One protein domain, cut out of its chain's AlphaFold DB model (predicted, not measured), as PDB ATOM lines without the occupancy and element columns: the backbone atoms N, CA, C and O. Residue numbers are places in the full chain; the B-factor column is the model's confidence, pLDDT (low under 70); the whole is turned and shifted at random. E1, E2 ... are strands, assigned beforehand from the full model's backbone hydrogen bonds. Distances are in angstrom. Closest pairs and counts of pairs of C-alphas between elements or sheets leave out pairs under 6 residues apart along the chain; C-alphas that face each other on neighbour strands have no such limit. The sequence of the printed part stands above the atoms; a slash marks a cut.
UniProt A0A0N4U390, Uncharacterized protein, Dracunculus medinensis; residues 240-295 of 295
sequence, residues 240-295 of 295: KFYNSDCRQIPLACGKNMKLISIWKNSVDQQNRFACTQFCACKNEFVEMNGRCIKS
ATOM      1  N   LYS A 240     195.953 146.005  91.372       89.06
ATOM      2  CA  LYS A 240     194.659 146.688  91.348       89.06
ATOM      3  C   LYS A 240     194.531 147.515  90.086       89.06
ATOM      4  O   LYS A 240     195.392 148.339  89.796       89.06
ATOM      5  N   PHE A 241     193.396 147.393  89.421       86.33
ATOM      6  CA  PHE A 241     193.064 148.202  88.260       86.33
ATOM      7  C   PHE A 241     191.637 148.732  88.350       86.33
ATOM      8  O   PHE A 241     190.792 148.241  89.105       86.33
ATOM      9  N   TYR A 242     191.390 149.804  87.605       84.98
ATOM     10  CA  TYR A 242     190.104 150.477  87.561       84.98
ATOM     11  C   TYR A 242     189.325 150.029  86.328       84.98
ATOM     12  O   TYR A 242     189.832 150.093  85.210       84.98
ATOM     13  N   ASN A 243     188.081 149.614  86.539       83.56
ATOM     14  CA  ASN A 243     187.152 149.270  85.481       83.56
ATOM     15  C   ASN A 243     185.912 150.165  85.579       83.56
ATOM     16  O   ASN A 243     185.185 150.120  86.569       83.56
ATOM     17  N   SER A 244     185.662 150.970  84.549       82.03
ATOM     18  CA  SER A 244     184.573 151.950  84.531       82.03
ATOM     19  C   SER A 244     183.171 151.355  84.403       82.03
ATOM     20  O   SER A 244     182.215 152.104  84.578       82.03
ATOM     21  N   ASP A 245     183.036 150.072  84.051       82.99
ATOM     22  CA  ASP A 245     181.726 149.436  83.851       82.99
ATOM     23  C   ASP A 245     181.447 148.237  84.765       82.99
ATOM     24  O   ASP A 245     180.315 147.756  84.814       82.99
ATOM     25  N   CYS A 246     182.455 147.736  85.487       80.80
ATOM     26  CA  CYS A 246     182.371 146.525  86.309       80.80
ATOM     27  C   CYS A 246     181.896 145.255  85.606       80.80
ATOM     28  O   CYS A 246     181.586 144.271  86.282       80.80
ATOM     29  N   ARG A 247     181.847 145.249  84.275       78.16
ATOM     30  CA  ARG A 247     181.334 144.144  83.460       78.16
ATOM     31  C   ARG A 247     182.439 143.258  82.907       78.16
ATOM     32  O   ARG A 247     182.152 142.383  82.097       78.16
ATOM     33  N   GLN A 248     183.691 143.451  83.332       69.58
ATOM     34  CA  GLN A 248     184.763 142.556  82.910       69.58
ATOM     35  C   GLN A 248     184.428 141.112  83.297       69.58
ATOM     36  O   GLN A 248     184.126 140.795  84.447       69.58
ATOM     37  N   ILE A 249     184.452 140.262  82.274       62.64
ATOM     38  CA  ILE A 249     184.162 138.833  82.332       62.64
ATOM     39  C   ILE A 249     185.304 138.155  83.118       62.64
ATOM     40  O   ILE A 249     186.443 138.618  83.019       62.64
ATOM     41  N   PRO A 250     185.061 137.054  83.861       58.41
ATOM     42  CA  PRO A 250     186.092 136.285  84.575       58.41
ATOM     43  C   PRO A 250     187.371 135.969  83.777       58.41
ATOM     44  O   PRO A 250     188.415 135.737  84.377       58.41
ATOM     45  N   LEU A 251     187.294 136.006  82.442       63.59
ATOM     46  CA  LEU A 251     188.403 135.870  81.494       63.59
ATOM     47  C   LEU A 251     189.463 136.990  81.572       63.59
ATOM     48  O   LEU A 251     190.515 136.855  80.960       63.59
ATOM     49  N   ALA A 252     189.211 138.088  82.296       72.88
ATOM     50  CA  ALA A 252     190.175 139.183  82.445       72.88
ATOM     51  C   ALA A 252     191.397 138.815  83.303       72.88
ATOM     52  O   ALA A 252     192.437 139.458  83.201       72.88
ATOM     53  N   CYS A 253     191.273 137.794  84.152       84.08
ATOM     54  CA  CYS A 253     192.386 137.270  84.927       84.08
ATOM     55  C   CYS A 253     192.900 135.999  84.250       84.08
ATOM     56  O   CYS A 253     192.103 135.188  83.781       84.08
ATOM     57  N   GLY A 254     194.224 135.841  84.178       87.12
ATOM     58  CA  GLY A 254     194.865 134.712  83.504       87.12
ATOM     59  C   GLY A 254     194.446 133.336  84.041       87.12
ATOM     60  O   GLY A 254     193.631 133.192  84.956       87.12
ATOM     61  N   LYS A 255     195.027 132.276  83.470       90.36
ATOM     62  CA  LYS A 255     194.723 130.893  83.866       90.36
ATOM     63  C   LYS A 255     194.874 130.714  85.386       90.36
ATOM     64  O   LYS A 255     195.833 131.196  85.981       90.36
ATOM     65  N   ASN A 256     193.916 130.013  86.001       93.88
ATOM     66  CA  ASN A 256     193.857 129.715  87.443       93.88
ATOM     67  C   ASN A 256     193.629 130.920  88.374       93.88
ATOM     68  O   ASN A 256     193.724 130.791  89.596       93.88
ATOM     69  N   MET A 257     193.269 132.075  87.816       93.29
ATOM     70  CA  MET A 257     192.923 133.270  88.576       93.29
ATOM     71  C   MET A 257     191.413 133.541  88.538       93.29
ATOM     72  O   MET A 257     190.666 132.972  87.737       93.29
ATOM     73  N   LYS A 258     190.955 134.408  89.437       92.99
ATOM     74  CA  LYS A 258     189.605 134.967  89.499       92.99
ATOM     75  C   LYS A 258     189.681 136.474  89.724       92.99
ATOM     76  O   LYS A 258     190.558 136.962  90.435       92.99
ATOM     77  N   LEU A 259     188.734 137.198  89.138       92.54
ATOM     78  CA  LEU A 259     188.588 138.637  89.310       92.54
ATOM     79  C   LEU A 259     187.837 138.939  90.611       92.54
ATOM     80  O   LEU A 259     186.718 138.465  90.807       92.54
ATOM     81  N   ILE A 260     188.423 139.758  91.480       88.92
ATOM     82  CA  ILE A 260     187.813 140.193  92.738       88.92
ATOM     83  C   ILE A 260     187.551 141.694  92.679       88.92
ATOM     84  O   ILE A 260     188.454 142.493  92.447       88.92
ATOM     85  N   SER A 261     186.299 142.091  92.917       88.38
ATOM     86  CA  SER A 261     185.915 143.503  93.021       88.38
ATOM     87  C   SER A 261     185.954 143.937  94.481       88.38
ATOM     88  O   SER A 261     185.158 143.455  95.282       88.38
ATOM     89  N   ILE A 262     186.849 144.862  94.829       84.07
ATOM     90  CA  ILE A 262     186.945 145.386  96.207       84.07
ATOM     91  C   ILE A 262     186.022 146.569  96.449       84.07
ATOM     92  O   ILE A 262     185.716 146.899  97.595       84.07
ATOM     93  N   TRP A 263     185.609 147.245  95.380       79.11
ATOM     94  CA  TRP A 263     184.861 148.480  95.506       79.11
ATOM     95  C   TRP A 263     184.020 148.747  94.275       79.11
ATOM     96  O   TRP A 263     184.512 148.539  93.174       79.11
ATOM     97  N   LYS A 264     182.788 149.221  94.464       81.69
ATOM     98  CA  LYS A 264     181.879 149.674  93.405       81.69
ATOM     99  C   LYS A 264     181.387 151.070  93.766       81.69
ATOM    100  O   LYS A 264     180.840 151.268  94.848       81.69
ATOM    101  N   ASN A 265     181.582 152.006  92.857       79.13
ATOM    102  CA  ASN A 265     181.141 153.384  92.953       79.13
ATOM    103  C   ASN A 265     180.097 153.675  91.904       79.13
ATOM    104  O   ASN A 265     180.334 153.380  90.737       79.13
ATOM    105  N   SER A 266     179.016 154.343  92.297       77.39
ATOM    106  CA  SER A 266     178.129 154.971  91.323       77.39
ATOM    107  C   SER A 266     178.849 156.159  90.682       77.39
ATOM    108  O   SER A 266     179.335 157.037  91.396       77.39
ATOM    109  N   VAL A 267     178.971 156.155  89.356       75.27
ATOM    110  CA  VAL A 267     179.599 157.238  88.579       75.27
ATOM    111  C   VAL A 267     178.556 158.286  88.189       75.27
ATOM    112  O   VAL A 267     178.878 159.469  88.121       75.27
ATOM    113  N   ASP A 268     177.304 157.875  87.975       76.67
ATOM    114  CA  ASP A 268     176.203 158.746  87.565       76.67
ATOM    115  C   ASP A 268     174.835 158.242  88.072       76.67
ATOM    116  O   ASP A 268     174.719 157.190  88.699       76.67
ATOM    117  N   GLN A 269     173.775 159.016  87.814       74.61
ATOM    118  CA  GLN A 269     172.388 158.630  88.114       74.61
ATOM    119  C   GLN A 269     171.862 157.496  87.212       74.61
ATOM    120  O   GLN A 269     170.763 157.001  87.437       74.61
ATOM    121  N   GLN A 270     172.620 157.064  86.197       75.62
ATOM    122  CA  GLN A 270     172.202 156.049  85.224       75.62
ATOM    123  C   GLN A 270     172.649 154.633  85.620       75.62
ATOM    124  O   GLN A 270     172.818 153.774  84.754       75.62
ATOM    125  N   ASN A 271     172.848 154.369  86.918       72.01
ATOM    126  CA  ASN A 271     173.316 153.079  87.436       72.01
ATOM    127  C   ASN A 271     174.644 152.608  86.814       72.01
ATOM    128  O   ASN A 271     174.906 151.401  86.739       72.01
ATOM    129  N   ARG A 272     175.504 153.528  86.351       78.31
ATOM    130  CA  ARG A 272     176.854 153.148  85.927       78.31
ATOM    131  C   ARG A 272     177.737 153.012  87.147       78.31
ATOM    132  O   ARG A 272     177.882 153.947  87.934       78.31
ATOM    133  N   PHE A 273     178.357 151.846  87.273       80.36
ATOM    134  CA  PHE A 273     179.301 151.579  88.337       80.36
ATOM    135  C   PHE A 273     180.703 151.495  87.778       80.36
ATOM    136  O   PHE A 273     180.955 150.738  86.845       80.36
ATOM    137  N   ALA A 274     181.615 152.213  88.415       82.41
ATOM    138  CA  ALA A 274     183.024 151.934  88.286       82.41
ATOM    139  C   ALA A 274     183.502 151.140  89.490       82.41
ATOM    140  O   ALA A 274     183.004 151.303  90.604       82.41
ATOM    141  N   CYS A 275     184.494 150.293  89.293       87.33
ATOM    142  CA  CYS A 275     185.044 149.485  90.358       87.33
ATOM    143  C   CYS A 275     186.547 149.393  90.273       87.33
ATOM    144  O   CYS A 275     187.159 149.436  89.209       87.33
ATOM    145  N   THR A 276     187.133 149.221  91.447       84.50
ATOM    146  CA  THR A 276     188.504 148.754  91.564       84.50
ATOM    147  C   THR A 276     188.454 147.243  91.705       84.50
ATOM    148  O   THR A 276     187.759 146.712  92.581       84.50
ATOM    149  N   GLN A 277     189.165 146.562  90.822       91.26
ATOM    150  CA  GLN A 277     189.231 145.109  90.756       91.26
ATOM    151  C   GLN A 277     190.699 144.669  90.824       91.26
ATOM    152  O   GLN A 277     191.600 145.479  90.610       91.26
ATOM    153  N   PHE A 278     190.943 143.413  91.180       91.96
ATOM    154  CA  PHE A 278     192.267 142.791  91.130       91.96
ATOM    155  C   PHE A 278     192.131 141.293  90.853       91.96
ATOM    156  O   PHE A 278     191.057 140.718  91.060       91.96
ATOM    157  N   CYS A 279     193.206 140.657  90.394       94.15
ATOM    158  CA  CYS A 279     193.235 139.215  90.169       94.15
ATOM    159  C   CYS A 279     193.763 138.478  91.407       94.15
ATOM    160  O   CYS A 279     194.745 138.896  92.017       94.15
ATOM    161  N   ALA A 280     193.112 137.376  91.773       94.01
ATOM    162  CA  ALA A 280     193.512 136.484  92.862       94.01
ATOM    163  C   ALA A 280     193.537 135.033  92.372       94.01
ATOM    164  O   ALA A 280     192.819 134.700  91.429       94.01
ATOM    165  N   CYS A 281     194.298 134.149  93.017       95.34
ATOM    166  CA  CYS A 281     194.225 132.723  92.706       95.34
ATOM    167  C   CYS A 281     192.837 132.148  93.029       95.34
ATOM    168  O   CYS A 281     192.149 132.586  93.961       95.34
ATOM    169  N   LYS A 282     192.384 131.186  92.219       95.27
ATOM    170  CA  LYS A 282     191.203 130.376  92.548       95.27
ATOM    171  C   LYS A 282     191.481 129.554  93.811       95.27
ATOM    172  O   LYS A 282     192.629 129.329  94.157       95.27
ATOM    173  N   ASN A 283     190.425 129.100  94.484       94.39
ATOM    174  CA  ASN A 283     190.530 128.498  95.821       94.39
ATOM    175  C   ASN A 283     191.433 127.247  95.886       94.39
ATOM    176  O   ASN A 283     191.949 126.941  96.949       94.39
ATOM    177  N   GLU A 284     191.621 126.541  94.770       95.56
ATOM    178  CA  GLU A 284     192.462 125.337  94.650       95.56
ATOM    179  C   GLU A 284     193.913 125.633  94.202       95.56
ATOM    180  O   GLU A 284     194.692 124.717  93.940       95.56
ATOM    181  N   PHE A 285     194.278 126.915  94.084       96.35
ATOM    182  CA  PHE A 285     195.605 127.364  93.671       96.35
ATOM    183  C   PHE A 285     196.207 128.320  94.701       96.35
ATOM    184  O   PHE A 285     195.517 129.172  95.261       96.35
ATOM    185  N   VAL A 286     197.520 128.231  94.872       94.28
ATOM    186  CA  VAL A 286     198.328 129.131  95.698       94.28
ATOM    187  C   VAL A 286     199.195 130.022  94.818       94.28
ATOM    188  O   VAL A 286     199.609 129.633  93.723       94.28
ATOM    189  N   GLU A 287     199.451 131.243  95.280       94.74
ATOM    190  CA  GLU A 287     200.346 132.165  94.588       94.74
ATOM    191  C   GLU A 287     201.807 131.813  94.894       94.74
ATOM    192  O   GLU A 287     202.231 131.824  96.046       94.74
ATOM    193  N   MET A 288     202.593 131.539  93.853       89.97
ATOM    194  CA  MET A 288     204.045 131.391  93.922       89.97
ATOM    195  C   MET A 288     204.687 132.187  92.787       89.97
ATOM    196  O   MET A 288     204.375 131.977  91.614       89.97
ATOM    197  N   ASN A 289     205.591 133.113  93.126       89.76
ATOM    198  CA  ASN A 289     206.309 133.965  92.165       89.76
ATOM    199  C   ASN A 289     205.378 134.690  91.167       89.76
ATOM    200  O   ASN A 289     205.648 134.744  89.966       89.76
ATOM    201  N   GLY A 290     204.248 135.213  91.658       86.63
ATOM    202  CA  GLY A 290     203.253 135.923  90.845       86.63
ATOM    203  C   GLY A 290     202.422 135.030  89.916       86.63
ATOM    204  O   GLY A 290     201.766 135.540  89.006       86.63
ATOM    205  N   ARG A 291     202.449 133.703  90.103       90.06
ATOM    206  CA  ARG A 291     201.662 132.719  89.338       90.06
ATOM    207  C   ARG A 291     200.802 131.871  90.270       90.06
ATOM    208  O   ARG A 291     201.200 131.594  91.393       90.06
ATOM    209  N   CYS A 292     199.648 131.415  89.785       94.53
ATOM    210  CA  CYS A 292     198.762 130.522  90.535       94.53
ATOM    211  C   CYS A 292     199.038 129.055  90.176       94.53
ATOM    212  O   CYS A 292     198.768 128.629  89.047       94.53
ATOM    213  N   ILE A 293     199.566 128.297  91.138       94.47
ATOM    214  CA  ILE A 293     199.960 126.884  91.007       94.47
ATOM    215  C   ILE A 293     199.022 126.032  91.866       94.47
ATOM    216  O   ILE A 293     198.579 126.485  92.918       94.47
ATOM    217  N   LYS A 294     198.643 124.844  91.380       95.88
ATOM    218  CA  LYS A 294     197.725 123.959  92.105       95.88
ATOM    219  C   LYS A 294     198.389 123.536  93.417       95.88
ATOM    220  O   LYS A 294     199.563 123.169  93.381       95.88
ATOM    221  N   SER A 295     197.662 123.677  94.527       89.35
ATOM    222  CA  SER A 295     198.146 123.262  95.848       89.35
ATOM    223  C   SER A 295     198.288 121.749  95.959       89.35
ATOM    224  O   SER A 295     197.599 121.028  95.199       89.35
TER     225      SER A 295
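What this domain is: This is residues 240 to 295 of the 295 residues of an uncharacterized protein of Dracunculus medinensis (UniProt A0A0N4U390). A long, twisted hairpin of E2 and E3 makes the length of a rod, with the short strand E1 beside E3 and a small second hairpin, E4 and E5, at one end. Residues 244 to 256, a long stretch with no named element, lead from E1 back to the start of E2. The printed part has 56 residues, with no named helix and five strands, E1 to E5 in chain order; the class is all strand. The sheets, E1 - E3 - E2 and E4 - E5, are antiparallel. The whole is loose, with a radius of gyration of the C-alphas of 13.3 A and spans of 44 by 16 by 14 A.

How they stand to each other: E1, residues 240 to 243, is an edge strand, antiparallel to the inner strand E3, residues 273 to 281, at 142 degrees; N 243 and O 275 are 2.8 A apart, within hydrogen-bond range. E2, residues 257 to 266, the other edge strand, forms a hairpin with E3 at 160 degrees, with N 258 and O 280 within hydrogen-bond range at 2.7 A. E2 bends by 51 degrees at residue 263. This sheet is only just strongly twisted, its C-alphas up to 4.3 A off the best plane. E4, residues 285 to 288, and E5, residues 291 to 294, form an antiparallel hairpin at 137 degrees, with N 286 and O 293 within hydrogen-bond range at 2.8 A. The closest C-alphas of E3 and E5 are those of Cys 281 and Cys 292, 5.5 A apart. E1 is apart from E4 and E5.

Where its parts are: E1 begins at C-alpha 240 (194.659, 146.688, 91.348) and is 9.9 A long. E2 measures 26.4 A and E3 24.4 A. E4 measures 9.4 A; E5, 10.0 A, ends at C-alpha 294 (197.725, 123.959, 92.105).

The domain as a whole: The C-alphas of Gln 269 and Ser 295, the two farthest apart, are 44.4 A apart. The printed part has no cut, and the link from E1 to E2 is long. Residues 248 to 251 have pLDDT under 70.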